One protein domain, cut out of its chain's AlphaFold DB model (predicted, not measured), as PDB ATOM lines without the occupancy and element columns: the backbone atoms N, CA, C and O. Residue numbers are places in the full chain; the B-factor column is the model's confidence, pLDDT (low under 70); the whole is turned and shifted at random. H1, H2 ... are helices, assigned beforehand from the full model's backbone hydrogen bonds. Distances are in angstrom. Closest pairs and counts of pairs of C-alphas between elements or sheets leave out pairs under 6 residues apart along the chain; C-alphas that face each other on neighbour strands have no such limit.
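What this domain is: This is residues 322 to 419 of the 891 residues of the protein "Tetratricopeptide repeat protein" of Bacillus mycoides (UniProt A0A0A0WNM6). Two helical hairpins, H1 with H2 and H4 with H5, cross at about right angles, H4 touching both helices of the first hairpin near the link from H1 to H2. H3 folds back along H2 and is apart from H1, H4 and H5. The printed part has 98 residues with five named helices, H1 to H5 in chain order, and no named strand; the class is all helix. The whole is compact, with a radius of gyration of the C-alphas of 13.1 A and spans of 34 by 30 by 26 A.

Where its parts are: H1, residues 322 to 338, is 24.5 A long and begins with C-alpha 322 at (8.634, -17.510, 4.321). H4, residues 382 to 398, is 24.6 A long. H2 is residues 342 to 355, 20.0 A, and H3 residues 360 to 374, 21.2 A. H5, residues 402 to 413, is 16.5 A long and ends with C-alpha 413 at (18.866, -3.783, -4.451).

How they stand to each other: H1 and H2 form a hairpin at a shallow tilt of 17 degrees, opposite ways; their closest C-alphas, Ala 333 and Ala 345, are 4.4 A apart. H2 and H3 form another, at 34 degrees, only just shallow, with closest C-alphas of Phe 353 and Gln 363 at 6.2 A. Residues 343 to 347 of H2 touch residues 384 to 389 of H4, about perpendicular at 83 degrees; the C-alphas of Ala 344 and Val 385 are closest, 4.7 A. H1 and H4 only just touch, with 3 pairs of C-alphas within 8 A, the closest Leu 336 and Leu 392 at 7.3 A. H4 and H5 form a hairpin at 18 degrees, closest at the C-alphas of Ala 393 and Ala 405, 4.8 A. Every O i to N i+4 pair is within hydrogen-bond range in H1, H2, H4 and H5, and 10 of 11 in H3.

The domain as a whole: The C-alphas of Ala 361 and Asp 419 are the two farthest apart, 37.0 A. The printed part has no cut, and no link is long. Mean pLDDT of the printed part is 80.3; residues 322, 355 to 358, 377 to 379 and 416 to 417 are under 70.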
ATOM      1  N   GLN A 322       9.167 -17.423   5.682       67.94
ATOM      2  CA  GLN A 322       8.634 -17.510   4.321       67.94
ATOM      3  C   GLN A 322       7.211 -16.948   4.232       67.94
ATOM      4  O   GLN A 322       6.905 -16.189   3.308       67.94
ATOM      5  N   SER A 323       6.337 -17.268   5.193       71.44
ATOM      6  CA  SER A 323       4.968 -16.744   5.218       71.44
ATOM      7  C   SER A 323       4.936 -15.222   5.394       71.44
ATOM      8  O   SER A 323       4.183 -14.543   4.688       71.44
ATOM      9  N   LEU A 324       5.770 -14.678   6.285       75.31
ATOM     10  CA  LEU A 324       5.887 -13.239   6.518       75.31
ATOM     11  C   LEU A 324       6.448 -12.512   5.289       75.31
ATOM     12  O   LEU A 324       5.939 -11.453   4.916       75.31
ATOM     13  N   PHE A 325       7.454 -13.091   4.628       73.94
ATOM     14  CA  PHE A 325       8.028 -12.547   3.398       73.94
ATOM     15  C   PHE A 325       6.983 -12.457   2.279       73.94
ATOM     16  O   PHE A 325       6.795 -11.388   1.696       73.94
ATOM     17  N   VAL A 326       6.234 -13.542   2.035       77.75
ATOM     18  CA  VAL A 326       5.144 -13.561   1.042       77.75
ATOM     19  C   VAL A 326       4.084 -12.507   1.370       77.75
ATOM     20  O   VAL A 326       3.628 -11.798   0.472       77.75
ATOM     21  N   SER A 327       3.725 -12.351   2.650       80.12
ATOM     22  CA  SER A 327       2.763 -11.332   3.085       80.12
ATOM     23  C   SER A 327       3.242  -9.910   2.779       80.12
ATOM     24  O   SER A 327       2.458  -9.099   2.290       80.12
ATOM     25  N   LYS A 328       4.518  -9.596   3.040       81.12
ATOM     26  CA  LYS A 328       5.079  -8.267   2.755       81.12
ATOM     27  C   LYS A 328       5.156  -7.986   1.251       81.12
ATOM     28  O   LYS A 328       4.833  -6.880   0.830       81.12
ATOM     29  N   CYS A 329       5.514  -8.974   0.431       81.56
ATOM     30  CA  CYS A 329       5.519  -8.828  -1.030       81.56
ATOM     31  C   CYS A 329       4.112  -8.603  -1.608       81.56
ATOM     32  O   CYS A 329       3.935  -7.770  -2.496       81.56
ATOM     33  N   LEU A 330       3.094  -9.303  -1.094       83.44
ATOM     34  CA  LEU A 330       1.702  -9.064  -1.496       83.44
ATOM     35  C   LEU A 330       1.242  -7.648  -1.135       83.44
ATOM     36  O   LEU A 330       0.535  -7.014  -1.916       83.44
ATOM     37  N   GLU A 331       1.677  -7.142   0.016       85.00
ATOM     38  CA  GLU A 331       1.382  -5.778   0.445       85.00
ATOM     39  C   GLU A 331       2.053  -4.727  -0.458       85.00
ATOM     40  O   GLU A 331       1.399  -3.764  -0.853       85.00
ATOM     41  N   ILE A 332       3.305  -4.947  -0.885       86.38
ATOM     42  CA  ILE A 332       3.960  -4.106  -1.906       86.38
ATOM     43  C   ILE A 332       3.131  -4.093  -3.192       86.38
ATOM     44  O   ILE A 332       2.810  -3.025  -3.715       86.38
ATOM     45  N   ALA A 333       2.750  -5.272  -3.693       86.06
ATOM     46  CA  ALA A 333       1.976  -5.385  -4.925       86.06
ATOM     47  C   ALA A 333       0.639  -4.623  -4.834       86.06
ATOM     48  O   ALA A 333       0.253  -3.936  -5.784       86.06
ATOM     49  N   ARG A 334      -0.024  -4.679  -3.671       87.12
ATOM     50  CA  ARG A 334      -1.260  -3.939  -3.381       87.12
ATOM     51  C   ARG A 334      -1.047  -2.426  -3.367       87.12
ATOM     52  O   ARG A 334      -1.787  -1.714  -4.041       87.12
ATOM     53  N   LEU A 335      -0.039  -1.931  -2.649       87.19
ATOM     54  CA  LEU A 335       0.242  -0.492  -2.544       87.19
ATOM     55  C   LEU A 335       0.641   0.124  -3.890       87.19
ATOM     56  O   LEU A 335       0.251   1.256  -4.184       87.19
ATOM     57  N   LEU A 336       1.377  -0.627  -4.715       86.88
ATOM     58  CA  LEU A 336       1.691  -0.244  -6.094       86.88
ATOM     59  C   LEU A 336       0.417  -0.182  -6.954       86.88
ATOM     60  O   LEU A 336       0.257   0.737  -7.754       86.88
ATOM     61  N   GLU A 337      -0.509  -1.131  -6.787       84.31
ATOM     62  CA  GLU A 337      -1.785  -1.148  -7.513       84.31
ATOM     63  C   GLU A 337      -2.688   0.035  -7.124       84.31
ATOM     64  O   GLU A 337      -3.229   0.701  -8.009       84.31
ATOM     65  N   GLU A 338      -2.806   0.339  -5.826       84.00
ATOM     66  CA  GLU A 338      -3.590   1.468  -5.294       84.00
ATOM     67  C   GLU A 338      -3.108   2.824  -5.836       84.00
ATOM     68  O   GLU A 338      -3.921   3.704  -6.119       84.00
ATOM     69  N   ARG A 339      -1.796   2.962  -6.057       85.75
ATOM     70  CA  ARG A 339      -1.157   4.159  -6.634       85.75
ATOM     71  C   ARG A 339      -1.213   4.213  -8.162       85.75
ATOM     72  O   ARG A 339      -0.761   5.176  -8.773       85.75
ATOM     73  N   GLY A 340      -1.777   3.190  -8.802       83.38
ATOM     74  CA  GLY A 340      -1.869   3.103 -10.257       83.38
ATOM     75  C   GLY A 340      -0.576   2.653 -10.948       83.38
ATOM     76  O   GLY A 340      -0.532   2.632 -12.179       83.38
ATOM     77  N   PHE A 341       0.443   2.210 -10.203       89.25
ATOM     78  CA  PHE A 341       1.709   1.677 -10.723       89.25
ATOM     79  C   PHE A 341       1.559   0.229 -11.219       89.25
ATOM     80  O   PHE A 341       2.228  -0.702 -10.764       89.25
ATOM     81  N   LYS A 342       0.665   0.026 -12.193       85.19
ATOM     82  CA  LYS A 342       0.217  -1.299 -12.659       85.19
ATOM     83  C   LYS A 342       1.354  -2.219 -13.103       85.19
ATOM     84  O   LYS A 342       1.325  -3.404 -12.785       85.19
ATOM     85  N   GLN A 343       2.365  -1.693 -13.799       85.62
ATOM     86  CA  GLN A 343       3.504  -2.500 -14.258       85.62
ATOM     87  C   GLN A 343       4.396  -2.970 -13.099       85.62
ATOM     88  O   GLN A 343       4.907  -4.088 -13.132       85.62
ATOM     89  N   ALA A 344       4.547  -2.150 -12.055       86.50
ATOM     90  CA  ALA A 344       5.338  -2.495 -10.877       86.50
ATOM     91  C   ALA A 344       4.606  -3.503  -9.976       86.50
ATOM     92  O   ALA A 344       5.218  -4.456  -9.492       86.50
ATOM     93  N   ALA A 345       3.285  -3.352  -9.833       87.94
ATOM     94  CA  ALA A 345       2.436  -4.341  -9.171       87.94
ATOM     95  C   ALA A 345       2.454  -5.692  -9.912       87.94
ATOM     96  O   ALA A 345       2.650  -6.738  -9.294       87.94
ATOM     97  N   LEU A 346       2.336  -5.682 -11.249       87.38
ATOM     98  CA  LEU A 346       2.429  -6.889 -12.080       87.38
ATOM     99  C   LEU A 346       3.786  -7.593 -11.932       87.38
ATOM    100  O   LEU A 346       3.836  -8.822 -11.860       87.38
ATOM    101  N   HIS A 347       4.878  -6.826 -11.873       86.94
ATOM    102  CA  HIS A 347       6.217  -7.355 -11.626       86.94
ATOM    103  C   HIS A 347       6.294  -8.104 -10.286       86.94
ATOM    104  O   HIS A 347       6.772  -9.238 -10.253       86.94
ATOM    105  N   GLU A 348       5.752  -7.532  -9.206       86.88
ATOM    106  CA  GLU A 348       5.794  -8.180  -7.888       86.88
ATOM    107  C   GLU A 348       4.915  -9.434  -7.831       86.88
ATOM    108  O   GLU A 348       5.368 -10.480  -7.365       86.88
ATOM    109  N   TYR A 349       3.707  -9.403  -8.409       87.94
ATOM    110  CA  TYR A 349       2.860 -10.600  -8.500       87.94
ATOM    111  C   TYR A 349       3.549 -11.750  -9.254       87.94
ATOM    112  O   TYR A 349       3.454 -12.905  -8.833       87.94
ATOM    113  N   LYS A 350       4.286 -11.454 -10.336       85.44
ATOM    114  CA  LYS A 350       5.067 -12.455 -11.085       85.44
ATOM    115  C   LYS A 350       6.226 -13.026 -10.273       85.44
ATOM    116  O   LYS A 350       6.491 -14.224 -10.375       85.44
ATOM    117  N   ILE A 351       6.909 -12.206  -9.472       81.00
ATOM    118  CA  ILE A 351       7.978 -12.700  -8.596       81.00
ATOM    119  C   ILE A 351       7.398 -13.648  -7.547       81.00
ATOM    120  O   ILE A 351       7.901 -14.763  -7.405       81.00
ATOM    121  N   ILE A 352       6.308 -13.258  -6.882       82.75
ATOM    122  CA  ILE A 352       5.639 -14.104  -5.883       82.75
ATOM    123  C   ILE A 352       5.187 -15.428  -6.514       82.75
ATOM    124  O   ILE A 352       5.368 -16.483  -5.919       82.75
ATOM    125  N   PHE A 353       4.652 -15.393  -7.736       82.25
ATOM    126  CA  PHE A 353       4.185 -16.589  -8.440       82.25
ATOM    127  C   PHE A 353       5.315 -17.561  -8.839       82.25
ATOM    128  O   PHE A 353       5.101 -18.772  -8.817       82.25
ATOM    129  N   ASN A 354       6.496 -17.047  -9.207       76.75
ATOM    130  CA  ASN A 354       7.592 -17.848  -9.770       76.75
ATOM    131  C   ASN A 354       8.669 -18.278  -8.761       76.75
ATOM    132  O   ASN A 354       9.380 -19.245  -9.025       76.75
ATOM    133  N   SER A 355       8.854 -17.542  -7.662       65.94
ATOM    134  CA  SER A 355      10.025 -17.703  -6.777       65.94
ATOM    135  C   SER A 355       9.700 -18.185  -5.364       65.94
ATOM    136  O   SER A 355      10.583 -18.655  -4.654       65.94
ATOM    137  N   LEU A 356       8.436 -18.096  -4.957       62.03
ATOM    138  CA  LEU A 356       7.963 -18.470  -3.629       62.03
ATOM    139  C   LEU A 356       6.994 -19.622  -3.837       62.03
ATOM    140  O   LEU A 356       6.144 -19.491  -4.700       62.03
ATOM    141  N   ASN A 357       7.103 -20.733  -3.105       63.50
ATOM    142  CA  ASN A 357       6.119 -21.823  -3.160       63.50
ATOM    143  C   ASN A 357       4.810 -21.334  -2.514       63.50
ATOM    144  O   ASN A 357       4.656 -21.482  -1.298       63.50
ATOM    145  N   PRO A 358       3.863 -20.713  -3.248       66.44
ATOM    146  CA  PRO A 358       2.692 -20.130  -2.627       66.44
ATOM    147  C   PRO A 358       1.753 -21.283  -2.273       66.44
ATOM    148  O   PRO A 358       1.814 -22.370  -2.858       66.44
ATOM    149  N   SER A 359       0.816 -21.055  -1.355       71.44
ATOM    150  CA  SER A 359      -0.258 -22.032  -1.184       71.44
ATOM    151  C   SER A 359      -0.971 -22.248  -2.527       71.44
ATOM    152  O   SER A 359      -1.119 -21.325  -3.333       71.44
ATOM    153  N   THR A 360      -1.451 -23.466  -2.786       73.88
ATOM    154  CA  THR A 360      -2.128 -23.800  -4.052       73.88
ATOM    155  C   THR A 360      -3.333 -22.887  -4.335       73.88
ATOM    156  O   THR A 360      -3.707 -22.688  -5.490       73.88
ATOM    157  N   ALA A 361      -3.946 -22.321  -3.290       74.56
ATOM    158  CA  ALA A 361      -4.999 -21.317  -3.408       74.56
ATOM    159  C   ALA A 361      -4.452 -19.966  -3.903       74.56
ATOM    160  O   ALA A 361      -4.938 -19.451  -4.909       74.56
ATOM    161  N   LEU A 362      -3.399 -19.444  -3.265       76.75
ATOM    162  CA  LEU A 362      -2.767 -18.177  -3.643       76.75
ATOM    163  C   LEU A 362      -2.183 -18.230  -5.060       76.75
ATOM    164  O   LEU A 362      -2.325 -17.280  -5.823       76.75
ATOM    165  N   GLN A 363      -1.599 -19.362  -5.456       79.38
ATOM    166  CA  GLN A 363      -1.067 -19.545  -6.806       79.38
ATOM    167  C   GLN A 363      -2.159 -19.404  -7.882       79.38
ATOM    168  O   GLN A 363      -1.933 -18.780  -8.918       79.38
ATOM    169  N   LYS A 364      -3.367 -19.929  -7.631       80.31
ATOM    170  CA  LYS A 364      -4.513 -19.767  -8.543       80.31
ATOM    171  C   LYS A 364      -5.001 -18.319  -8.607       80.31
ATOM    172  O   LYS A 364      -5.351 -17.854  -9.690       80.31
ATOM    173  N   GLU A 365      -5.016 -17.613  -7.476       82.94
ATOM    174  CA  GLU A 365      -5.397 -16.194  -7.429       82.94
ATOM    175  C   GLU A 365      -4.396 -15.314  -8.185       82.94
ATOM    176  O   GLU A 365      -4.796 -14.518  -9.037       82.94
ATOM    177  N   LEU A 366      -3.098 -15.511  -7.942       84.56
ATOM    178  CA  LEU A 366      -2.026 -14.792  -8.629       84.56
ATOM    179  C   LEU A 366      -2.054 -15.044 -10.138       84.56
ATOM    180  O   LEU A 366      -1.956 -14.089 -10.902       84.56
ATOM    181  N   ALA A 367      -2.267 -16.291 -10.577       84.50
ATOM    182  CA  ALA A 367      -2.387 -16.613 -12.000       84.50
ATOM    183  C   ALA A 367      -3.501 -15.802 -12.687       84.50
ATOM    184  O   ALA A 367      -3.297 -15.260 -13.772       84.50
ATOM    185  N   TYR A 368      -4.662 -15.669 -12.037       85.12
ATOM    186  CA  TYR A 368      -5.777 -14.878 -12.561       85.12
ATOM    187  C   TYR A 368      -5.472 -13.371 -12.589       85.12
ATOM    188  O   TYR A 368      -5.781 -12.690 -13.574       85.12
ATOM    189  N   ILE A 369      -4.854 -12.839 -11.526       85.06
ATOM    190  CA  ILE A 369      -4.464 -11.422 -11.437       85.06
ATOM    191  C   ILE A 369      -3.446 -11.078 -12.529       85.06
ATOM    192  O   ILE A 369      -3.664 -10.120 -13.271       85.06
ATOM    193  N   ILE A 370      -2.394 -11.889 -12.668       86.69
ATOM    194  CA  ILE A 370      -1.336 -11.712 -13.670       86.69
ATOM    195  C   ILE A 370      -1.940 -11.724 -15.075       86.69
ATOM    196  O   ILE A 370      -1.757 -10.759 -15.812       86.69
ATOM    197  N   GLN A 371      -2.747 -12.739 -15.408       85.94
ATOM    198  CA  GLN A 371      -3.390 -12.845 -16.721       85.94
ATOM    199  C   GLN A 371      -4.261 -11.619 -17.045       85.94
ATOM    200  O   GLN A 371      -4.268 -11.123 -18.173       85.94
ATOM    201  N   THR A 372      -4.998 -11.111 -16.053       84.94
ATOM    202  CA  THR A 372      -5.855  -9.931 -16.228       84.94
ATOM    203  C   THR A 372      -5.025  -8.671 -16.479       84.94
ATOM    204  O   THR A 372      -5.353  -7.886 -17.369       84.94
ATOM    205  N   MET A 373      -3.944  -8.473 -15.725       83.12
ATOM    206  CA  MET A 373      -3.086  -7.290 -15.844       83.12
ATOM    207  C   MET A 373      -2.252  -7.301 -17.132       83.12
ATOM    208  O   MET A 373      -2.155  -6.266 -17.787       83.12
ATOM    209  N   GLU A 374      -1.741  -8.460 -17.559       83.81
ATOM    210  CA  GLU A 374      -1.013  -8.616 -18.832       83.81
ATOM    211  C   GLU A 374      -1.878  -8.277 -20.051       83.81
ATOM    212  O   GLU A 374      -1.377  -7.750 -21.040       83.81
ATOM    213  N   SER A 375      -3.191  -8.527 -19.980       77.94
ATOM    214  CA  SER A 375      -4.115  -8.155 -21.062       77.94
ATOM    215  C   SER A 375      -4.295  -6.639 -21.225       77.94
ATOM    216  O   SER A 375      -4.719  -6.186 -22.287       77.94
ATOM    217  N   GLN A 376      -3.985  -5.860 -20.182       74.50
ATOM    218  CA  GLN A 376      -4.098  -4.397 -20.170       74.50
ATOM    219  C   GLN A 376      -2.757  -3.703 -20.452       74.50
ATOM    220  O   GLN A 376      -2.752  -2.616 -21.017       74.50
ATOM    221  N   GLU A 377      -1.642  -4.327 -20.068       67.19
ATOM    222  CA  GLU A 377      -0.277  -3.790 -20.149       67.19
ATOM    223  C   GLU A 377       0.673  -4.902 -20.649       67.19
ATOM    224  O   GLU A 377       1.251  -5.630 -19.837       67.19
ATOM    225  N   PRO A 378       0.818  -5.096 -21.974       60.50
ATOM    226  CA  PRO A 378       1.511  -6.264 -22.524       60.50
ATOM    227  C   PRO A 378       3.047  -6.210 -22.415       60.50
ATOM    228  O   PRO A 378       3.688  -7.257 -22.498       60.50
ATOM    229  N   GLU A 379       3.653  -5.034 -22.206       68.12
ATOM    230  CA  GLU A 379       5.112  -4.869 -22.092       68.12
ATOM    231  C   GLU A 379       5.516  -4.192 -20.771       68.12
ATOM    232  O   GLU A 379       5.052  -3.099 -20.449       68.12
ATOM    233  N   ILE A 380       6.414  -4.836 -20.010       72.75
ATOM    234  CA  ILE A 380       6.960  -4.308 -18.748       72.75
ATOM    235  C   ILE A 380       8.187  -3.443 -19.047       72.75
ATOM    236  O   ILE A 380       9.204  -3.937 -19.540       72.75
ATOM    237  N   ASN A 381       8.130  -2.162 -18.683       80.19
ATOM    238  CA  ASN A 381       9.289  -1.279 -18.727       80.19
ATOM    239  C   ASN A 381      10.051  -1.326 -17.393       80.19
ATOM    240  O   ASN A 381       9.687  -0.647 -16.434       80.19
ATOM    241  N   ASN A 382      11.150  -2.084 -17.344       76.62
ATOM    242  CA  ASN A 382      11.950  -2.281 -16.126       76.62
ATOM    243  C   ASN A 382      12.466  -0.976 -15.495       76.62
ATOM    244  O   ASN A 382      12.566  -0.890 -14.273       76.62
ATOM    245  N   LYS A 383      12.754   0.055 -16.301       73.88
ATOM    246  CA  LYS A 383      13.195   1.361 -15.784       73.88
ATOM    247  C   LYS A 383      12.064   2.074 -15.042       73.88
ATOM    248  O   LYS A 383      12.291   2.667 -13.995       73.88
ATOM    249  N   MET A 384      10.850   1.985 -15.578       77.81
ATOM    250  CA  MET A 384       9.661   2.562 -14.958       77.81
ATOM    251  C   MET A 384       9.242   1.776 -13.710       77.81
ATOM    252  O   MET A 384       8.853   2.374 -12.713       77.81
ATOM    253  N   VAL A 385       9.384   0.445 -13.724       83.75
ATOM    254  CA  VAL A 385       9.173  -0.385 -12.527       83.75
ATOM    255  C   VAL A 385      10.118   0.041 -11.406       83.75
ATOM    256  O   VAL A 385       9.650   0.316 -10.309       83.75
ATOM    257  N   LEU A 386      11.419   0.156 -11.686       80.12
ATOM    258  CA  LEU A 386      12.411   0.591 -10.700       80.12
ATOM    259  C   LEU A 386      12.069   1.968 -10.107       80.12
ATOM    260  O   LEU A 386      12.132   2.151  -8.894       80.12
ATOM    261  N   GLN A 387      11.654   2.914 -10.954       81.06
ATOM    262  CA  GLN A 387      11.241   4.244 -10.511       81.06
ATOM    263  C   GLN A 387      10.033   4.189  -9.562       81.06
ATOM    264  O   GLN A 387      10.066   4.808  -8.504       81.06
ATOM    265  N   HIS A 388       9.001   3.404  -9.883       88.38
ATOM    266  CA  HIS A 388       7.825   3.272  -9.016       88.38
ATOM    267  C   HIS A 388       8.139   2.607  -7.666       88.38
ATOM    268  O   HIS A 388       7.489   2.909  -6.669       88.38
ATOM    269  N   TYR A 389       9.136   1.717  -7.606       85.75
ATOM    270  CA  TYR A 389       9.607   1.166  -6.330       85.75
ATOM    271  C   TYR A 389      10.314   2.223  -5.474       85.75
ATOM    272  O   TYR A 389      10.079   2.269  -4.270       85.75
ATOM    273  N   LEU A 390      11.148   3.073  -6.084       80.88
ATOM    274  CA  LEU A 390      11.805   4.187  -5.387       80.88
ATOM    275  C   LEU A 390      10.786   5.208  -4.871       80.88
ATOM    276  O   LEU A 390      10.896   5.667  -3.735       80.88
ATOM    277  N   GLU A 391       9.773   5.524  -5.681       85.06
ATOM    278  CA  GLU A 391       8.666   6.402  -5.285       85.06
ATOM    279  C   GLU A 391       7.890   5.807  -4.101       85.06
ATOM    280  O   GLU A 391       7.705   6.491  -3.097       85.06
ATOM    281  N   LEU A 392       7.536   4.515  -4.155       86.00
ATOM    282  CA  LEU A 392       6.873   3.829  -3.042       86.00
ATOM    283  C   LEU A 392       7.725   3.837  -1.763       86.00
ATOM    284  O   LEU A 392       7.203   4.106  -0.684       86.00
ATOM    285  N   ALA A 393       9.020   3.535  -1.870       82.50
ATOM    286  CA  ALA A 393       9.911   3.479  -0.716       82.50
ATOM    287  C   ALA A 393      10.049   4.858  -0.041       82.50
ATOM    288  O   ALA A 393       9.871   4.968   1.170       82.50
ATOM    289  N   THR A 394      10.223   5.916  -0.841       79.75
ATOM    290  CA  THR A 394      10.336   7.304  -0.355       79.75
ATOM    291  C   THR A 394       9.038   7.794   0.295       79.75
ATOM    292  O   THR A 394       9.054   8.557   1.260       79.75
ATOM    293  N   GLU A 395       7.880   7.391  -0.231       82.25
ATOM    294  CA  GLU A 395       6.590   7.718   0.383       82.25
ATOM    295  C   GLU A 395       6.406   7.019   1.729       82.25
ATOM    296  O   GLU A 395       5.982   7.659   2.690       82.25
ATOM    297  N   LEU A 396       6.783   5.742   1.826       81.69
ATOM    298  CA  LEU A 396       6.720   4.991   3.081       81.69
ATOM    299  C   LEU A 396       7.631   5.590   4.161       81.69
ATOM    300  O   LEU A 396       7.242   5.610   5.328       81.69
ATOM    301  N   GLU A 397       8.799   6.124   3.791       77.12
ATOM    302  CA  GLU A 397       9.637   6.903   4.713       77.12
ATOM    303  C   GLU A 397       8.913   8.158   5.217       77.12
ATOM    304  O   GLU A 397       8.863   8.407   6.422       77.12
ATOM    305  N   ARG A 398       8.281   8.928   4.318       78.12
ATOM    306  CA  ARG A 398       7.520  10.140   4.688       78.12
ATOM    307  C   ARG A 398       6.304   9.842   5.562       78.12
ATOM    308  O   ARG A 398       5.936  10.668   6.394       78.12
ATOM    309  N   GLU A 399       5.686   8.682   5.374       81.75
ATOM    310  CA  GLU A 399       4.581   8.173   6.195       81.75
ATOM    311  C   GLU A 399       5.055   7.599   7.544       81.75
ATOM    312  O   GLU A 399       4.241   7.100   8.323       81.75
ATOM    313  N   ASN A 400       6.356   7.693   7.849       76.94
ATOM    314  CA  ASN A 400       6.992   7.163   9.053       76.94
ATOM    315  C   ASN A 400       6.877   5.630   9.185       76.94
ATOM    316  O   ASN A 400       6.924   5.076  10.283       76.94
ATOM    317  N   ASN A 401       6.743   4.921   8.059       83.19
ATOM    318  CA  ASN A 401       6.746   3.460   7.989       83.19
ATOM    319  C   ASN A 401       8.130   2.938   7.574       83.19
ATOM    320  O   ASN A 401       8.297   2.189   6.608       83.19
ATOM    321  N   ALA A 402       9.139   3.355   8.336       78.94
ATOM    322  CA  ALA A 402      10.551   3.110   8.068       78.94
ATOM    323  C   ALA A 402      10.898   1.612   7.924       78.94
ATOM    324  O   ALA A 402      11.644   1.220   7.030       78.94
ATOM    325  N   ALA A 403      10.292   0.737   8.738       77.56
ATOM    326  CA  ALA A 403      10.555  -0.705   8.684       77.56
ATOM    327  C   ALA A 403      10.071  -1.345   7.371       77.56
ATOM    328  O   ALA A 403      10.703  -2.268   6.845       77.56
ATOM    329  N   PHE A 404       8.945  -0.869   6.833       82.69
ATOM    330  CA  PHE A 404       8.426  -1.345   5.556       82.69
ATOM    331  C   PHE A 404       9.142  -0.673   4.377       82.69
ATOM    332  O   PHE A 404       9.439  -1.357   3.400       82.69
ATOM    333  N   ALA A 405       9.527   0.603   4.502       80.19
ATOM    334  CA  ALA A 405      10.381   1.294   3.533       80.19
ATOM    335  C   ALA A 405      11.717   0.559   3.329       80.19
ATOM    336  O   ALA A 405      12.047   0.205   2.198       80.19
ATOM    337  N   CYS A 406      12.421   0.192   4.411       84.00
ATOM    338  CA  CYS A 406      13.623  -0.653   4.347       84.00
ATOM    339  C   CYS A 406      13.394  -1.956   3.581       84.00
ATOM    340  O   CYS A 406      14.249  -2.390   2.806       84.00
ATOM    341  N   PHE A 407      12.247  -2.603   3.806       84.56
ATOM    342  CA  PHE A 407      11.911  -3.826   3.090       84.56
ATOM    343  C   PHE A 407      11.769  -3.550   1.586       84.56
ATOM    344  O   PHE A 407      12.360  -4.282   0.796       84.56
ATOM    345  N   VAL A 408      11.103  -2.464   1.174       83.56
ATOM    346  CA  VAL A 408      11.013  -2.064  -0.244       83.56
ATOM    347  C   VAL A 408      12.392  -1.734  -0.831       83.56
ATOM    348  O   VAL A 408      12.722  -2.253  -1.897       83.56
ATOM    349  N   TYR A 409      13.247  -0.980  -0.132       83.62
ATOM    350  CA  TYR A 409      14.624  -0.709  -0.577       83.62
ATOM    351  C   TYR A 409      15.445  -1.986  -0.767       83.62
ATOM    352  O   TYR A 409      16.127  -2.141  -1.780       83.62
ATOM    353  N   SER A 410      15.316  -2.958   0.142       85.31
ATOM    354  CA  SER A 410      16.000  -4.250   0.007       85.31
ATOM    355  C   SER A 410      15.571  -5.020  -1.248       85.31
ATOM    356  O   SER A 410      16.377  -5.739  -1.841       85.31
ATOM    357  N   ARG A 411      14.321  -4.833  -1.704       86.31
ATOM    358  CA  ARG A 411      13.835  -5.390  -2.975       86.31
ATOM    359  C   ARG A 411      14.479  -4.685  -4.159       86.31
ATOM    360  O   ARG A 411      14.873  -5.368  -5.098       86.31
ATOM    361  N   ILE A 412      14.640  -3.363  -4.099       83.88
ATOM    362  CA  ILE A 412      15.269  -2.563  -5.162       83.88
ATOM    363  C   ILE A 412      16.711  -3.015  -5.422       83.88
ATOM    364  O   ILE A 412      17.096  -3.206  -6.573       83.88
ATOM    365  N   VAL A 413      17.479  -3.284  -4.364       82.56
ATOM    366  CA  VAL A 413      18.866  -3.783  -4.451       82.56
ATOM    367  C   VAL A 413      18.970  -5.114  -5.216       82.56
ATOM    368  O   VAL A 413      20.003  -5.407  -5.822       82.56
ATOM    369  N   GLN A 414      17.900  -5.914  -5.227       81.06
ATOM    370  CA  GLN A 414      17.839  -7.202  -5.925       81.06
ATOM    371  C   GLN A 414      17.446  -7.083  -7.407       81.06
ATOM    372  O   GLN A 414      17.390  -8.104  -8.098       81.06
ATOM    373  N   PHE A 415      17.167  -5.879  -7.926       79.44
ATOM    374  CA  PHE A 415      16.801  -5.716  -9.333       79.44
ATOM    375  C   PHE A 415      17.977  -6.066 -10.260       79.44
ATOM    376  O   PHE A 415      19.107  -5.613 -10.051       79.44
ATOM    377  N   PRO A 416      17.732  -6.838 -11.334       68.31
ATOM    378  CA  PRO A 416      18.771  -7.165 -12.297       68.31
ATOM    379  C   PRO A 416      19.229  -5.900 -13.038       68.31
ATOM    380  O   PRO A 416      18.409  -5.157 -13.576       68.31
ATOM    381  N   ASN A 417      20.547  -5.692 -13.121       69.69
ATOM    382  CA  ASN A 417      21.195  -4.554 -13.793       69.69
ATOM    383  C   ASN A 417      20.940  -3.171 -13.155       69.69
ATOM    384  O   ASN A 417      20.937  -2.166 -13.869       69.69
ATOM    385  N   ILE A 418      20.736  -3.103 -11.834       77.38
ATOM    386  CA  ILE A 418      20.770  -1.828 -11.103       77.38
ATOM    387  C   ILE A 418      22.160  -1.176 -11.211       77.38
ATOM    388  O   ILE A 418      23.183  -1.863 -11.182       77.38
ATOM    389  N   ASP A 419      22.191   0.149 -11.358       77.56
ATOM    390  CA  ASP A 419      23.435   0.919 -11.368       77.56
ATOM    391  C   ASP A 419      24.171   0.783 -10.024       77.56
ATOM    392  O   ASP A 419      23.553   0.823  -8.960       77.56
TER     393      ASP A 419